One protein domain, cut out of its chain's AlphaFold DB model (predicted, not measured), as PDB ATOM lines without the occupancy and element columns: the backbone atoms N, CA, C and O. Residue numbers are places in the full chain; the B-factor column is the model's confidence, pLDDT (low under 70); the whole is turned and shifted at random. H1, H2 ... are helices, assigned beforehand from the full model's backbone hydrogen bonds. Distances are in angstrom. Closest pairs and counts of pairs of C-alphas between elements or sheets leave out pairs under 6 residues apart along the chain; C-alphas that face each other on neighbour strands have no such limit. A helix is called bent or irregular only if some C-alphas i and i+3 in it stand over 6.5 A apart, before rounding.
ATOM      1  N   GLU A 316     246.510 101.235 211.443       86.62
ATOM      2  CA  GLU A 316     245.885 100.331 212.401       86.62
ATOM      3  C   GLU A 316     245.092 101.096 213.456       86.62
ATOM      4  O   GLU A 316     243.997 100.671 213.809       86.62
ATOM      5  N   ASP A 317     245.589 102.250 213.909       88.19
ATOM      6  CA  ASP A 317     244.853 103.107 214.841       88.19
ATOM      7  C   ASP A 317     243.553 103.617 214.216       88.19
ATOM      8  O   ASP A 317     242.520 103.646 214.883       88.19
ATOM      9  N   VAL A 318     243.581 103.992 212.929       89.50
ATOM     10  CA  VAL A 318     242.375 104.429 212.208       89.50
ATOM     11  C   VAL A 318     241.380 103.273 212.075       89.50
ATOM     12  O   VAL A 318     240.186 103.485 212.237       89.50
ATOM     13  N   ARG A 319     241.849 102.045 211.824       90.12
ATOM     14  CA  ARG A 319     240.988 100.854 211.721       90.12
ATOM     15  C   ARG A 319     240.404 100.396 213.048       90.12
ATOM     16  O   ARG A 319     239.289  99.901 213.080       90.12
ATOM     17  N   ARG A 320     241.171 100.520 214.131       92.50
ATOM     18  CA  ARG A 320     240.719 100.175 215.487       92.50
ATOM     19  C   ARG A 320     239.779 101.229 216.065       92.50
ATOM     20  O   ARG A 320     239.038 100.931 216.995       92.50
ATOM     21  N   ALA A 321     239.851 102.467 215.582       91.69
ATOM     22  CA  ALA A 321     238.912 103.500 215.976       91.69
ATOM     23  C   ALA A 321     237.514 103.169 215.441       91.69
ATOM     24  O   ALA A 321     237.368 102.736 214.306       91.69
ATOM     25  N   GLU A 322     236.480 103.447 216.235       94.56
ATOM     26  CA  GLU A 322     235.092 103.185 215.849       94.56
ATOM     27  C   GLU A 322     234.259 104.474 215.790       94.56
ATOM     28  O   GLU A 322     234.483 105.455 216.518       94.56
ATOM     29  N   GLY A 323     233.260 104.466 214.904       94.94
ATOM     30  CA  GLY A 323     232.221 105.486 214.811       94.94
ATOM     31  C   GLY A 323     232.766 106.899 214.596       94.94
ATOM     32  O   GLY A 323     233.451 107.201 213.620       94.94
ATOM     33  N   ARG A 324     232.438 107.817 215.514       95.00
ATOM     34  CA  ARG A 324     232.766 109.246 215.361       95.00
ATOM     35  C   ARG A 324     234.271 109.522 215.377       95.00
ATOM     36  O   ARG A 324     234.709 110.465 214.718       95.00
ATOM     37  N   LEU A 325     235.045 108.749 216.141       90.88
ATOM     38  CA  LEU A 325     236.492 108.945 216.235       90.88
ATOM     39  C   LEU A 325     237.167 108.575 214.912       90.88
ATOM     40  O   LEU A 325     237.920 109.382 214.372       90.88
ATOM     41  N   GLN A 326     236.812 107.415 214.358       94.25
ATOM     42  CA  GLN A 326     237.288 106.953 213.057       94.25
ATOM     43  C   GLN A 326     236.964 107.952 211.947       94.25
ATOM     44  O   GLN A 326     237.855 108.383 211.221       94.25
ATOM     45  N   PHE A 327     235.712 108.415 211.886       94.69
ATOM     46  CA  PHE A 327     235.286 109.441 210.935       94.69
ATOM     47  C   PHE A 327     236.144 110.715 211.033       94.69
ATOM     48  O   PHE A 327     236.571 111.272 210.022       94.69
ATOM     49  N   MET A 328     236.437 111.184 212.253       93.00
ATOM     50  CA  MET A 328     237.307 112.347 212.452       93.00
ATOM     51  C   MET A 328     238.746 112.093 211.990       93.00
ATOM     52  O   MET A 328     239.363 113.001 211.431       93.00
ATOM     53  N   MET A 329     239.276 110.888 212.209       92.19
ATOM     54  CA  MET A 329     240.620 110.500 211.778       92.19
ATOM     55  C   MET A 329     240.715 110.405 210.252       92.19
ATOM     56  O   MET A 329     241.625 110.997 209.676       92.19
ATOM     57  N   LEU A 330     239.744 109.766 209.593       93.00
ATOM     58  CA  LEU A 330     239.650 109.681 208.130       93.00
ATOM     59  C   LEU A 330     239.518 111.066 207.490       93.00
ATOM     60  O   LEU A 330     240.228 111.400 206.542       93.00
ATOM     61  N   ARG A 331     238.690 111.940 208.069       93.06
ATOM     62  CA  ARG A 331     238.568 113.323 207.600       93.06
ATOM     63  C   ARG A 331     239.855 114.126 207.801       93.06
ATOM     64  O   ARG A 331     240.205 114.938 206.946       93.06
ATOM     65  N   HIS A 332     240.558 113.927 208.919       90.62
ATOM     66  CA  HIS A 332     241.860 114.557 209.142       90.62
ATOM     67  C   HIS A 332     242.887 114.090 208.108       90.62
ATOM     68  O   HIS A 332     243.633 114.914 207.586       90.62
ATOM     69  N   LEU A 333     242.886 112.792 207.796       90.56
ATOM     70  CA  LEU A 333     243.743 112.174 206.793       90.56
ATOM     71  C   LEU A 333     243.467 112.741 205.396       90.56
ATOM     72  O   LEU A 333     244.406 113.165 204.733       90.56
ATOM     73  N   SER A 334     242.198 112.873 204.994       94.19
ATOM     74  CA  SER A 334     241.844 113.527 203.724       94.19
ATOM     75  C   SER A 334     242.399 114.950 203.627       94.19
ATOM     76  O   SER A 334     242.941 115.340 202.597       94.19
ATOM     77  N   GLY A 335     242.336 115.716 204.721       91.44
ATOM     78  CA  GLY A 335     242.846 117.089 204.767       91.44
ATOM     79  C   GLY A 335     244.367 117.227 204.627       91.44
ATOM     80  O   GLY A 335     244.852 118.353 204.523       91.44
ATOM     81  N   ARG A 336     245.123 116.122 204.650       89.25
ATOM     82  CA  ARG A 336     246.574 116.112 204.400       89.25
ATOM     83  C   ARG A 336     246.920 116.033 202.924       89.25
ATOM     84  O   ARG A 336     247.994 116.487 202.548       89.25
ATOM     85  N   PHE A 337     246.020 115.493 202.113       92.44
ATOM     86  CA  PHE A 337     246.209 115.425 200.679       92.44
ATOM     87  C   PHE A 337     245.795 116.745 200.052       92.44
ATOM     88  O   PHE A 337     244.692 117.260 200.264       92.44
ATOM     89  N   ASP A 338     246.714 117.317 199.292       92.81
ATOM     90  CA  ASP A 338     246.504 118.595 198.651       92.81
ATOM     91  C   ASP A 338     245.429 118.503 197.557       92.81
ATOM     92  O   ASP A 338     245.000 117.427 197.142       92.81
ATOM     93  N   ASN A 339     244.939 119.649 197.084       95.88
ATOM     94  CA  ASN A 339     243.917 119.662 196.037       95.88
ATOM     95  C   ASN A 339     244.478 119.299 194.657       95.88
ATOM     96  O   ASN A 339     243.671 119.112 193.758       95.88
ATOM     97  N   THR A 340     245.803 119.238 194.464       96.06
ATOM     98  CA  THR A 340     246.419 119.024 193.140       96.06
ATOM     99  C   THR A 340     246.711 117.555 192.833       96.06
ATOM    100  O   THR A 340     246.919 117.209 191.677       96.06
ATOM    101  N   GLY A 341     246.696 116.679 193.845       96.38
ATOM    102  CA  GLY A 341     247.080 115.270 193.702       96.38
ATOM    103  C   GLY A 341     248.584 115.024 193.828       96.38
ATOM    104  O   GLY A 341     249.019 113.878 193.741       96.38
ATOM    105  N   ARG A 342     249.375 116.071 194.096       96.38
ATOM    106  CA  ARG A 342     250.823 115.978 194.300       96.38
ATOM    107  C   ARG A 342     251.179 115.101 195.491       96.38
ATOM    108  O   ARG A 342     252.095 114.296 195.387       96.38
ATOM    109  N   GLU A 343     250.482 115.239 196.617       94.25
ATOM    110  CA  GLU A 343     250.784 114.432 197.808       94.25
ATOM    111  C   GLU A 343     250.487 112.946 197.565       94.25
ATOM    112  O   GLU A 343     251.269 112.082 197.958       94.25
ATOM    113  N   LEU A 344     249.408 112.641 196.831       95.19
ATOM    114  CA  LEU A 344     249.091 111.271 196.422       95.19
ATOM    115  C   LEU A 344     250.147 110.714 195.456       95.19
ATOM    116  O   LEU A 344     250.568 109.570 195.597       95.19
ATOM    117  N   PHE A 345     250.621 111.528 194.513       96.56
ATOM    118  CA  PHE A 345     251.727 111.154 193.636       96.56
ATOM    119  C   PHE A 345     252.999 110.824 194.426       96.56
ATOM    120  O   PHE A 345     253.582 109.755 194.247       96.56
ATOM    121  N   LEU A 346     253.418 111.715 195.333       94.12
ATOM    122  CA  LEU A 346     254.626 111.520 196.136       94.12
ATOM    123  C   LEU A 346     254.519 110.248 196.984       94.12
ATOM    124  O   LEU A 346     255.491 109.499 197.080       94.12
ATOM    125  N   TYR A 347     253.329 109.977 197.526       92.25
ATOM    126  CA  TYR A 347     253.035 108.769 198.288       92.25
ATOM    127  C   TYR A 347     253.320 107.480 197.498       92.25
ATOM    128  O   TYR A 347     253.919 106.550 198.034       92.25
ATOM    129  N   TYR A 348     252.955 107.433 196.214       94.56
ATOM    130  CA  TYR A 348     253.173 106.260 195.358       94.56
ATOM    131  C   TYR A 348     254.578 106.192 194.736       94.56
ATOM    132  O   TYR A 348     255.085 105.098 194.471       94.56
ATOM    133  N   VAL A 349     255.228 107.334 194.502       94.50
ATOM    134  CA  VAL A 349     256.503 107.404 193.768       94.50
ATOM    135  C   VAL A 349     257.729 107.271 194.668       94.50
ATOM    136  O   VAL A 349     258.652 106.530 194.327       94.50
ATOM    137  N   VAL A 350     257.748 107.930 195.830       90.56
ATOM    138  CA  VAL A 350     258.895 107.895 196.760       90.56
ATOM    139  C   VAL A 350     259.343 106.464 197.103       90.56
ATOM    140  O   VAL A 350     260.539 106.190 197.024       90.56
ATOM    141  N   PRO A 351     258.446 105.508 197.405       86.88
ATOM    142  CA  PRO A 351     258.849 104.144 197.757       86.88
ATOM    143  C   PRO A 351     259.528 103.403 196.610       86.88
ATOM    144  O   PRO A 351     260.398 102.568 196.841       86.88
ATOM    145  N   ARG A 352     259.123 103.697 195.370       88.44
ATOM    146  CA  ARG A 352     259.719 103.117 194.163       88.44
ATOM    147  C   ARG A 352     261.111 103.686 193.929       88.44
ATOM    148  O   ARG A 352     262.042 102.921 193.710       88.44
ATOM    149  N   LEU A 353     261.267 104.999 194.080       88.00
ATOM    150  CA  LEU A 353     262.575 105.642 194.002       88.00
ATOM    151  C   LEU A 353     263.529 105.130 195.085       88.00
ATOM    152  O   LEU A 353     264.677 104.836 194.777       88.00
ATOM    153  N   CYS A 354     263.062 104.935 196.322       82.94
ATOM    154  CA  CYS A 354     263.885 104.337 197.379       82.94
ATOM    155  C   CYS A 354     264.411 102.943 196.995       82.94
ATOM    156  O   CYS A 354     265.533 102.604 197.365       82.94
ATOM    157  N   LYS A 355     263.625 102.151 196.246       82.25
ATOM    158  CA  LYS A 355     264.043 100.831 195.737       82.25
ATOM    159  C   LYS A 355     265.036 100.912 194.575       82.25
ATOM    160  O   LYS A 355     265.806  99.980 194.402       82.25
ATOM    161  N   GLN A 356     264.978 101.967 193.765       81.94
ATOM    162  CA  GLN A 356     265.832 102.135 192.583       81.94
ATOM    163  C   GLN A 356     267.165 102.831 192.901       81.94
ATOM    164  O   GLN A 356     268.170 102.527 192.274       81.94
ATOM    165  N   TYR A 357     267.179 103.764 193.857       71.44
ATOM    166  CA  TYR A 357     268.290 104.699 194.081       71.44
ATOM    167  C   TYR A 357     269.067 104.441 195.383       71.44
ATOM    168  O   TYR A 357     269.530 105.390 196.011       71.44
ATOM    169  N   THR A 358     269.207 103.191 195.838       63.38
ATOM    170  CA  THR A 358     269.968 102.886 197.065       63.38
ATOM    171  C   THR A 358     271.399 102.398 196.776       63.38
ATOM    172  O   THR A 358     271.544 101.396 196.080       63.38
ATOM    173  N   PRO A 359     272.449 103.033 197.350       51.78
ATOM    174  CA  PRO A 359     272.448 104.324 198.049       51.78
ATOM    175  C   PRO A 359     272.455 105.510 197.058       51.78
ATOM    176  O   PRO A 359     273.055 105.411 195.985       51.78
ATOM    177  N   PRO A 360     271.825 106.652 197.396       55.34
ATOM    178  CA  PRO A 360     271.838 107.826 196.533       55.34
ATOM    179  C   PRO A 360     273.270 108.363 196.451       55.34
ATOM    180  O   PRO A 360     273.784 108.933 197.408       55.34
ATOM    181  N   ARG A 361     273.932 108.155 195.304       50.28
ATOM    182  CA  ARG A 361     275.335 108.554 195.075       50.28
ATOM    183  C   ARG A 361     275.551 110.074 195.106       50.28
ATOM    184  O   ARG A 361     276.686 110.524 195.230       50.28
ATOM    185  N   HIS A 362     274.488 110.870 194.997       51.03
ATOM    186  CA  HIS A 362     274.534 112.332 194.935       51.03
ATOM    187  C   HIS A 362     273.488 112.933 195.880       51.03
ATOM    188  O   HIS A 362     272.443 112.324 196.100       51.03
ATOM    189  N   SER A 363     273.759 114.134 196.397       51.00
ATOM    190  CA  SER A 363     273.003 114.934 197.388       51.00
ATOM    191  C   SER A 363     271.500 115.154 197.123       51.00
ATOM    192  O   SER A 363     270.805 115.804 197.906       51.00
ATOM    193  N   ASN A 364     270.948 114.577 196.057       59.03
ATOM    194  CA  ASN A 364     269.526 114.595 195.772       59.03
ATOM    195  C   ASN A 364     268.791 113.636 196.709       59.03
ATOM    196  O   ASN A 364     268.741 112.423 196.504       59.03
ATOM    197  N   ASN A 365     268.164 114.206 197.737       79.81
ATOM    198  CA  ASN A 365     267.193 113.477 198.537       79.81
ATOM    199  C   ASN A 365     266.103 112.869 197.621       79.81
ATOM    200  O   ASN A 365     265.622 113.502 196.680       79.81
ATOM    201  N   VAL A 366     265.694 111.623 197.893       85.88
ATOM    202  CA  VAL A 366     264.687 110.890 197.091       85.88
ATOM    203  C   VAL A 366     263.401 111.704 196.904       85.88
ATOM    204  O   VAL A 366     262.764 111.672 195.852       85.88
ATOM    205  N   LEU A 367     263.033 112.482 197.923       86.19
ATOM    206  CA  LEU A 367     261.878 113.369 197.885       86.19
ATOM    207  C   LEU A 367     262.040 114.515 196.873       86.19
ATOM    208  O   LEU A 367     261.072 114.902 196.225       86.19
ATOM    209  N   GLY A 368     263.239 115.070 196.737       87.94
ATOM    210  CA  GLY A 368     263.588 116.111 195.777       87.94
ATOM    211  C   GLY A 368     263.486 115.588 194.357       87.94
ATOM    212  O   GLY A 368     262.809 116.211 193.544       87.94
ATOM    213  N   LEU A 369     264.017 114.389 194.105       90.69
ATOM    214  CA  LEU A 369     263.851 113.704 192.824       90.69
ATOM    215  C   LEU A 369     262.370 113.428 192.518       90.69
ATOM    216  O   LEU A 369     261.899 113.722 191.426       90.69
ATOM    217  N   ALA A 370     261.588 112.955 193.494       93.50
ATOM    218  CA  ALA A 370     260.145 112.786 193.316       93.50
ATOM    219  C   ALA A 370     259.449 114.115 192.962       93.50
ATOM    220  O   ALA A 370     258.572 114.160 192.100       93.50
ATOM    221  N   ARG A 371     259.845 115.227 193.594       93.75
ATOM    222  CA  ARG A 371     259.305 116.564 193.294       93.75
ATOM    223  C   ARG A 371     259.719 117.069 191.910       93.75
ATOM    224  O   ARG A 371     258.905 117.739 191.278       93.75
ATOM    225  N   GLU A 372     260.928 116.756 191.455       93.88
ATOM    226  CA  GLU A 372     261.408 117.030 190.095       93.88
ATOM    227  C   GLU A 372     260.569 116.261 189.067       93.88
ATOM    228  O   GLU A 372     260.016 116.870 188.154       93.88
ATOM    229  N   ILE A 373     260.353 114.957 189.287       95.88
ATOM    230  CA  ILE A 373     259.501 114.122 188.424       95.88
ATOM    231  C   ILE A 373     258.085 114.699 188.350       95.88
ATOM    232  O   ILE A 373     257.533 114.825 187.262       95.88
ATOM    233  N   TRP A 374     257.500 115.109 189.482       97.25
ATOM    234  CA  TRP A 374     256.189 115.769 189.489       97.25
ATOM    235  C   TRP A 374     256.170 117.055 188.655       97.25
ATOM    236  O   TRP A 374     255.207 117.313 187.930       97.25
ATOM    237  N   ALA A 375     257.207 117.889 188.773       96.12
ATOM    238  CA  ALA A 375     257.306 119.127 188.010       96.12
ATOM    239  C   ALA A 375     257.365 118.846 186.499       96.12
ATOM    240  O   ALA A 375     256.705 119.553 185.733       96.12
ATOM    241  N   ASP A 376     258.065 117.776 186.118       95.62
ATOM    242  CA  ASP A 376     258.255 117.310 184.746       95.62
ATOM    243  C   ASP A 376     257.023 116.675 184.091       95.62
ATOM    244  O   ASP A 376     256.974 116.622 182.859       95.62
ATOM    245  N   LEU A 377     256.040 116.209 184.872       96.69
ATOM    246  CA  LEU A 377     254.807 115.644 184.317       96.69
ATOM    247  C   LEU A 377     254.063 116.674 183.462       96.69
ATOM    248  O   LEU A 377     253.916 117.848 183.836       96.69
ATOM    249  N   ILE A 378     253.535 116.208 182.332       96.50
ATOM    250  CA  ILE A 378     252.670 117.029 181.482       96.50
ATOM    251  C   ILE A 378     251.321 117.263 182.169       96.50
ATOM    252  O   ILE A 378     250.881 116.470 183.003       96.50
ATOM    253  N   GLU A 379     250.626 118.336 181.791       96.38
ATOM    254  CA  GLU A 379     249.379 118.737 182.461       96.38
ATOM    255  C   GLU A 379     248.317 117.629 182.449       96.38
ATOM    256  O   GLU A 379     247.677 117.368 183.461       96.38
ATOM    257  N   ARG A 380     248.222 116.875 181.347       97.12
ATOM    258  CA  ARG A 380     247.304 115.731 181.228       97.12
ATOM    259  C   ARG A 380     247.562 114.642 182.277       97.12
ATOM    260  O   ARG A 380     246.624 114.016 182.758       97.12
ATOM    261  N   GLU A 381     248.816 114.391 182.638       95.94
ATOM    262  CA  GLU A 381     249.156 113.405 183.671       95.94
ATOM    263  C   GLU A 381     248.824 113.952 185.058       95.94
ATOM    264  O   GLU A 381     248.230 113.248 185.877       95.94
ATOM    265  N   LYS A 382     249.113 115.234 185.301       97.38
ATOM    266  CA  LYS A 382     248.715 115.921 186.538       97.38
ATOM    267  C   LYS A 382     247.195 115.890 186.728       97.38
ATOM    268  O   LYS A 382     246.741 115.602 187.831       97.38
ATOM    269  N   GLU A 383     246.409 116.060 185.663       97.62
ATOM    270  CA  GLU A 383     244.946 115.908 185.686       97.62
ATOM    271  C   GLU A 383     244.502 114.492 186.088       97.62
ATOM    272  O   GLU A 383     243.547 114.341 186.854       97.62
ATOM    273  N   THR A 384     245.196 113.441 185.633       97.56
ATOM    274  CA  THR A 384     244.871 112.062 186.049       97.56
ATOM    275  C   THR A 384     245.155 111.819 187.532       97.56
ATOM    276  O   THR A 384     244.322 111.234 188.228       97.56
ATOM    277  N   TRP A 385     246.277 112.332 188.049       97.75
ATOM    278  CA  TRP A 385     246.599 112.287 189.481       97.75
ATOM    279  C   TRP A 385     245.614 113.099 190.316       97.75
ATOM    280  O   TRP A 385     245.165 112.644 191.371       97.75
ATOM    281  N   TRP A 386     245.228 114.272 189.822       97.88
ATOM    282  CA  TRP A 386     244.198 115.105 190.422       97.88
ATOM    283  C   TRP A 386     242.863 114.362 190.533       97.88
ATOM    284  O   TRP A 386     242.289 114.297 191.621       97.88
ATOM    285  N   ALA A 387     242.389 113.743 189.448       97.81
ATOM    286  CA  ALA A 387     241.125 113.009 189.430       97.81
ATOM    287  C   ALA A 387     241.136 111.821 190.406       97.81
ATOM    288  O   ALA A 387     240.182 111.629 191.165       97.81
ATOM    289  N   ALA A 388     242.233 111.058 190.441       96.62
ATOM    290  CA  ALA A 388     242.390 109.958 191.388       96.62
ATOM    291  C   ALA A 388     242.397 110.451 192.845       96.62
ATOM    292  O   ALA A 388     241.739 109.864 193.704       96.62
ATOM    293  N   ASN A 389     243.065 111.576 193.109       96.38
ATOM    294  CA  ASN A 389     243.088 112.208 194.422       96.38
ATOM    295  C   ASN A 389     241.711 112.723 194.858       96.38
ATOM    296  O   ASN A 389     241.335 112.526 196.009       96.38
ATOM    297  N   VAL A 390     240.927 113.323 193.956       96.81
ATOM    298  CA  VAL A 390     239.547 113.747 194.250       96.81
ATOM    299  C   VAL A 390     238.684 112.552 194.653       96.81
ATOM    300  O   VAL A 390     237.959 112.638 195.643       96.81
ATOM    301  N   MET A 391     238.784 111.430 193.933       95.81
ATOM    302  CA  MET A 391     238.050 110.213 194.295       95.81
ATOM    303  C   MET A 391     238.474 109.687 195.669       95.81
ATOM    304  O   MET A 391     237.629 109.502 196.540       95.81
ATOM    305  N   PHE A 392     239.778 109.503 195.877       95.19
ATOM    306  CA  PHE A 392     240.344 109.003 197.129       95.19
ATOM    307  C   PHE A 392     239.964 109.878 198.333       95.19
ATOM    308  O   PHE A 392     239.454 109.380 199.340       95.19
ATOM    309  N   ARG A 393     240.136 111.198 198.217       95.56
ATOM    310  CA  ARG A 393     239.738 112.149 199.258       95.56
ATOM    311  C   ARG A 393     238.238 112.141 199.504       95.56
ATOM    312  O   ARG A 393     237.827 112.271 200.655       95.56
ATOM    313  N   GLY A 394     237.440 111.970 198.453       96.25
ATOM    314  CA  GLY A 394     235.992 111.840 198.548       96.25
ATOM    315  C   GLY A 394     235.565 110.662 199.423       96.25
ATOM    316  O   GLY A 394     234.666 110.828 200.243       96.25
ATOM    317  N   GLU A 395     236.222 109.504 199.312       95.75
ATOM    318  CA  GLU A 395     235.929 108.354 200.184       95.75
ATOM    319  C   GLU A 395     236.344 108.620 201.636       95.75
ATOM    320  O   GLU A 395     235.554 108.420 202.561       95.75
ATOM    321  N   LEU A 396     237.533 109.191 201.854       94.81
ATOM    322  CA  LEU A 396     237.994 109.537 203.202       94.81
ATOM    323  C   LEU A 396     237.125 110.612 203.885       94.81
ATOM    324  O   LEU A 396     236.885 110.541 205.089       94.81
ATOM    325  N   GLU A 397     236.628 111.609 203.145       95.00
ATOM    326  CA  GLU A 397     235.765 112.674 203.689       95.00
ATOM    327  C   GLU A 397     234.375 112.173 204.088       95.00
ATOM    328  O   GLU A 397     233.788 112.700 205.039       95.00
ATOM    329  N   LYS A 398     233.866 111.145 203.401       96.00
ATOM    330  CA  LYS A 398     232.643 110.432 203.797       96.00
ATOM    331  C   LYS A 398     232.859 109.555 205.034       96.00
ATOM    332  O   LYS A 398     231.881 109.112 205.629       96.00
ATOM    333  N   GLY A 399     234.115 109.346 205.436       92.31
ATOM    334  CA  GLY A 399     234.496 108.402 206.480       92.31
ATOM    335  C   GLY A 399     234.373 106.951 206.030       92.31
ATOM    336  O   GLY A 399     234.103 106.095 206.864       92.31
ATOM    337  N   ASP A 400     234.530 106.692 204.732       93.75
ATOM    338  CA  ASP A 400     234.523 105.341 204.192       93.75
ATOM    339  C   ASP A 400     235.906 104.694 204.365       93.75
ATOM    340  O   ASP A 400     236.936 105.241 203.953       93.75
ATOM    341  N   GLU A 401     235.927 103.506 204.965       90.31
ATOM    342  CA  GLU A 401     237.132 102.699 205.139       90.31
ATOM    343  C   GLU A 401     237.737 102.251 203.803       90.31
ATOM    344  O   GLU A 401     238.945 102.017 203.742       90.31
ATOM    345  N   HIS A 402     236.956 102.205 202.715       90.00
ATOM    346  CA  HIS A 402     237.485 101.928 201.373       90.00
ATOM    347  C   HIS A 402     238.549 102.951 200.959       90.00
ATOM    348  O   HIS A 402     239.481 102.612 200.231       90.00
ATOM    349  N   GLY A 403     238.477 104.182 201.478       89.50
ATOM    350  CA  GLY A 403     239.531 105.175 201.294       89.50
ATOM    351  C   GLY A 403     240.885 104.694 201.830       89.50
ATOM    352  O   GLY A 403     241.912 104.954 201.213       89.50
ATOM    353  N   LEU A 404     240.916 103.914 202.915       91.19
ATOM    354  CA  LEU A 404     242.164 103.378 203.474       91.19
ATOM    355  C   LEU A 404     242.842 102.360 202.553       91.19
ATOM    356  O   LEU A 404     244.066 102.243 202.592       91.19
ATOM    357  N   VAL A 405     242.081 101.661 201.701       90.25
ATOM    358  CA  VAL A 405     242.624 100.683 200.741       90.25
ATOM    359  C   VAL A 405     243.599 101.357 199.775       90.25
ATOM    360  O   VAL A 405     244.642 100.788 199.469       90.25
ATOM    361  N   PHE A 406     243.336 102.607 199.376       88.44
ATOM    362  CA  PHE A 406     244.226 103.386 198.503       88.44
ATOM    363  C   PHE A 406     245.582 103.701 199.117       88.44
ATOM    364  O   PHE A 406     246.513 104.068 198.404       88.44
ATOM    365  N   MET A 407     245.700 103.614 200.434       88.44
ATOM    366  CA  MET A 407     246.974 103.821 201.096       88.44
ATOM    367  C   MET A 407     247.716 102.489 201.264       88.44
ATOM    368  O   MET A 407     248.934 102.440 201.405       88.44
ATOM    369  N   GLU A 408     247.032 101.355 201.190       89.25
ATOM    370  CA  GLU A 408     247.699 100.065 201.220       89.25
ATOM    371  C   GLU A 408     248.406  99.796 199.893       89.25
ATOM    372  O   GLU A 408     247.859  99.162 199.003       89.25
ATOM    373  N   LEU A 409     249.662 100.220 199.769       86.06
ATOM    374  CA  LEU A 409     250.436 100.050 198.536       86.06
ATOM    375  C   LEU A 409     250.616  98.589 198.098       86.06
ATOM    376  O   LEU A 409     250.957  98.349 196.949       86.06
ATOM    377  N   GLY A 410     250.408  97.619 198.990       84.38
ATOM    378  CA  GLY A 410     250.379  96.191 198.653       84.38
ATOM    379  C   GLY A 410     248.991  95.649 198.284       84.38
ATOM    380  O   GLY A 410     248.849  94.443 198.122       84.38
ATOM    381  N   SER A 411     247.962  96.496 198.220       88.19
ATOM    382  CA  SER A 411     246.598  96.086 197.890       88.19
ATOM    383  C   SER A 411     246.488  95.646 196.430       88.19
ATOM    384  O   SER A 411     247.080  96.251 195.537       88.19
ATOM    385  N   LEU A 412     245.686  94.605 196.200       89.94
ATOM    386  CA  LEU A 412     245.330  94.099 194.871       89.94
ATOM    387  C   LEU A 412     244.099  94.809 194.281       89.94
ATOM    388  O   LEU A 412     243.570  94.378 193.258       89.94
ATOM    389  N   ASP A 413     243.613  95.869 194.929       92.88
ATOM    390  CA  ASP A 413     242.522  96.678 194.396       92.88
ATOM    391  C   ASP A 413     242.918  97.292 193.044       92.88
ATOM    392  O   ASP A 413     243.994  97.877 192.895       92.88
ATOM    393  N   GLY A 414     242.032  97.187 192.050       93.25
ATOM    394  CA  GLY A 414     242.312  97.649 190.690       93.25
ATOM    395  C   GLY A 414     242.671  99.137 190.608       93.25
ATOM    396  O   GLY A 414     243.462  99.530 189.752       93.25
ATOM    397  N   LYS A 415     242.154  99.976 191.517       93.56
ATOM    398  CA  LYS A 415     242.501 101.403 191.562       93.56
ATOM    399  C   LYS A 415     243.901 101.625 192.132       93.56
ATOM    400  O   LYS A 415     244.612 102.500 191.648       93.56
ATOM    401  N   VAL A 416     244.311 100.826 193.119       92.38
ATOM    402  CA  VAL A 416     245.677 100.857 193.672       92.38
ATOM    403  C   VAL A 416     246.687 100.407 192.622       92.38
ATOM    404  O   VAL A 416     247.709 101.065 192.438       92.38
ATOM    405  N   ILE A 417     246.374  99.346 191.873       93.00
ATOM    406  CA  ILE A 417     247.193  98.883 190.743       93.00
ATOM    407  C   ILE A 417     247.313  99.986 189.681       93.00
ATOM    408  O   ILE A 417     248.418 100.316 189.264       93.00
ATOM    409  N   SER A 418     246.209 100.649 189.326       95.75
ATOM    410  CA  SER A 418     246.246 101.770 188.380       95.75
ATOM    411  C   SER A 418     247.135 102.927 188.855       95.75
ATOM    412  O   SER A 418     247.829 103.529 188.039       95.75
ATOM    413  N   LEU A 419     247.135 103.258 190.151       95.75
ATOM    414  CA  LEU A 419     248.011 104.297 190.714       95.75
ATOM    415  C   LEU A 419     249.487 103.885 190.678       95.75
ATOM    416  O   LEU A 419     250.368 104.708 190.421       95.75
ATOM    417  N   HIS A 420     249.756 102.598 190.886       93.62
ATOM    418  CA  HIS A 420     251.077 102.009 190.699       93.62
ATOM    419  C   HIS A 420     251.558 102.115 189.252       93.62
ATOM    420  O   HIS A 420     252.688 102.551 189.028       93.62
ATOM    421  N   ASP A 421     250.706 101.799 188.281       95.31
ATOM    422  CA  ASP A 421     251.028 101.911 186.855       95.31
ATOM    423  C   ASP A 421     251.290 103.368 186.446       95.31
ATOM    424  O   ASP A 421     252.230 103.661 185.698       95.31
ATOM    425  N   MET A 422     250.508 104.309 186.988       97.38
ATOM    426  CA  MET A 422     250.726 105.747 186.799       97.38
ATOM    427  C   MET A 422     252.082 106.192 187.360       97.38
ATOM    428  O   MET A 422     252.813 106.929 186.695       97.38
ATOM    429  N   ALA A 423     252.445 105.731 188.561       96.19
ATOM    430  CA  ALA A 423     253.734 106.035 189.181       96.19
ATOM    431  C   ALA A 423     254.908 105.459 188.373       96.19
ATOM    432  O   ALA A 423     255.928 106.122 188.198       96.19
ATOM    433  N   GLU A 424     254.762 104.248 187.837       94.88
ATOM    434  CA  GLU A 424     255.776 103.633 186.977       94.88
ATOM    435  C   GLU A 424     255.968 104.381 185.663       94.88
ATOM    436  O   GLU A 424     257.093 104.593 185.213       94.88
ATOM    437  N   THR A 425     254.857 104.790 185.057       96.69
ATOM    438  CA  THR A 425     254.862 105.542 183.804       96.69
ATOM    439  C   THR A 425     255.573 106.880 183.994       96.69
ATOM    440  O   THR A 425     256.440 107.224 183.192       96.69
ATOM    441  N   ALA A 426     255.289 107.583 185.095       96.81
ATOM    442  CA  ALA A 426     255.969 108.824 185.462       96.81
ATOM    443  C   ALA A 426     257.493 108.648 185.594       96.81
ATOM    444  O   ALA A 426     258.257 109.453 185.061       96.81
ATOM    445  N   LEU A 427     257.939 107.574 186.256       95.31
ATOM    446  CA  LEU A 427     259.364 107.268 186.419       95.31
ATOM    447  C   LEU A 427     260.047 106.996 185.073       95.31
ATOM    448  O   LEU A 427     261.042 107.644 184.750       95.31
ATOM    449  N   LYS A 428     259.460 106.126 184.242       95.38
ATOM    450  CA  LYS A 428     259.984 105.794 182.904       95.38
ATOM    451  C   LYS A 428     260.067 107.017 181.990       95.38
ATOM    452  O   LYS A 428     261.006 107.154 181.206       95.38
ATOM    453  N   LEU A 429     259.081 107.912 182.061       94.69
ATOM    454  CA  LEU A 429     259.080 109.148 181.278       94.69
ATOM    455  C   LEU A 429     260.205 110.092 181.701       94.69
ATOM    456  O   LEU A 429     260.879 110.652 180.833       94.69
ATOM    457  N   HIS A 430     260.436 110.235 183.006       94.19
ATOM    458  CA  HIS A 430     261.526 111.056 183.522       94.19
ATOM    459  C   HIS A 430     262.904 110.479 183.158       94.19
ATOM    460  O   HIS A 430     263.764 111.217 182.677       94.19
ATOM    461  N   GLU A 431     263.097 109.161 183.268       92.31
ATOM    462  CA  GLU A 431     264.321 108.475 182.818       92.31
ATOM    463  C   GLU A 431     264.581 108.705 181.322       92.31
ATOM    464  O   GLU A 431     265.667 109.135 180.927       92.31
ATOM    465  N   LYS A 432     263.555 108.525 180.479       94.06
ATOM    466  CA  LYS A 432     263.644 108.781 179.034       94.06
ATOM    467  C   LYS A 432     263.972 110.240 178.714       94.06
ATOM    468  O   LYS A 432     264.623 110.512 177.707       94.06
ATOM    469  N   LYS A 433     263.497 111.189 179.526       93.06
ATOM    470  CA  LYS A 433     263.812 112.615 179.376       93.06
ATOM    471  C   LYS A 433     265.274 112.887 179.729       93.06
ATOM    472  O   LYS A 433     265.939 113.564 178.952       93.06
ATOM    473  N   LYS A 434     265.790 112.308 180.820       89.12
ATOM    474  CA  LYS A 434     267.207 112.423 181.210       89.12
ATOM    475  C   LYS A 434     268.149 111.850 180.148       89.12
ATOM    476  O   LYS A 434     269.108 112.519 179.784       89.12
ATOM    477  N   MET A 435     267.813 110.700 179.555       89.88
ATOM    478  CA  MET A 435     268.602 110.084 178.471       89.88
ATOM    479  C   MET A 435     268.643 110.880 177.157       89.88
ATOM    480  O   MET A 435     269.456 110.574 176.299       89.88
ATOM    481  N   LYS A 436     267.743 111.848 176.944       91.12
ATOM    482  CA  LYS A 436     267.765 112.707 175.744       91.12
ATOM    483  C   LYS A 436     268.590 113.979 175.922       91.12
ATOM    484  O   LYS A 436     268.801 114.693 174.945       91.12
ATOM    485  N   VAL A 437     268.898 114.327 177.168       82.56
ATOM    486  CA  VAL A 437     269.603 115.562 177.531       82.56
ATOM    487  C   VAL A 437     271.093 115.293 177.748       82.56
ATOM    488  O   VAL A 437     271.892 116.198 177.520       82.56
ATOM    489  N   ALA A 438     271.445 114.073 178.165       64.12
ATOM    490  CA  ALA A 438     272.798 113.526 178.069       64.12
ATOM    491  C   ALA A 438     273.107 113.130 176.621       64.12
ATOM    492  O   ALA A 438     274.267 113.342 176.205       64.12
TER     493      ALA A 438
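This is residues 316 to 438 of the 438 residues of an uncharacterized protein of Teratosphaeria nubilosa (UniProt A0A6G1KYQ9). Two long helices, H5 and H7, near each other, make most of the length of an elongated helical body, and H3, whose centre is the nearest to the mean of the C-alphas, packs on both, on H5 with its residues 342 to 345 and on H7 with its residues 345 to 349. At one end, H2 and the short H6 pack on the last part of H5, and H1 packs on H2; toward the other end H7 crosses H3 and H4, and residues 359 to 364, between H3 and H4, stick out. The printed part has 123 residues with seven named helices, H1 to H7 in chain order, and no named strand; its class is all helix, and the helix packing is mostly crossed. The whole is compact, with a radius of gyration of the C-alphas of 15.9 A, and spans 55 by 31 by 24 A.

Start with the longest helix, H7, residues 414 to 434. Its residues 419 to 427 touch H3, residues 342 to 356, at a steep tilt of 67 degrees, only just short of about perpendicular; the closest C-alphas, Val 349 and Ala 423, are 5.5 A apart. H4, residues 366 to 376, touches H7 about perpendicular at 83 degrees, closest at the C-alphas of Ile 373 and His 430, 6.1 A apart. H3 and H4 touch at a steep tilt of 56 degrees, opposite ways, with the C-alphas of Val 350 and Ala 370 closest at 6.1 A. H5, residues 379 to 398, is near H7 and touches H3 at 71 degrees, only just about perpendicular; the closest C-alphas, Leu 344 and Asn 389, are 6.4 A apart. Look next at H2, residues 323 to 334: it touches H5 residues 393 to 398 at a shallow tilt of 15 degrees, opposite ways, with the C-alphas of Arg 331 and Glu 397 closest at 4.9 A. H6, residues 402 to 405, touches H5, closest at the C-alphas of Glu 395 and Gly 403, 4.9 A apart. H1, residues 316 to 320, touches H2, closest at the C-alphas of Val 318 and Gln 326, 5.7 A apart. Every O i to N i+4 pair is within hydrogen-bond range in H1, H2, H4, H5 and H7, and 9 of 11 are in H3; H6 is too short for such a pair.

Find C-alpha 414 at (242.312, 97.649, 190.690); from there H7 runs 30.5 A to C-alpha 434 at (267.207, 112.423, 181.210). H5 runs 28.4 A from C-alpha 379 at (249.379, 118.737, 182.461). H3 is 20.5 A long and irregular, but only just: C-alphas 348 and 351 are 6.52 A apart.

The two C-alphas farthest apart, those of Gly 323 and Ala 438, are 55.3 A apart. The printed part has no cut, and no link is long. Mean pLDDT of the printed part is 90.2; look for values under 70 at residues 358 to 364 and residue 438.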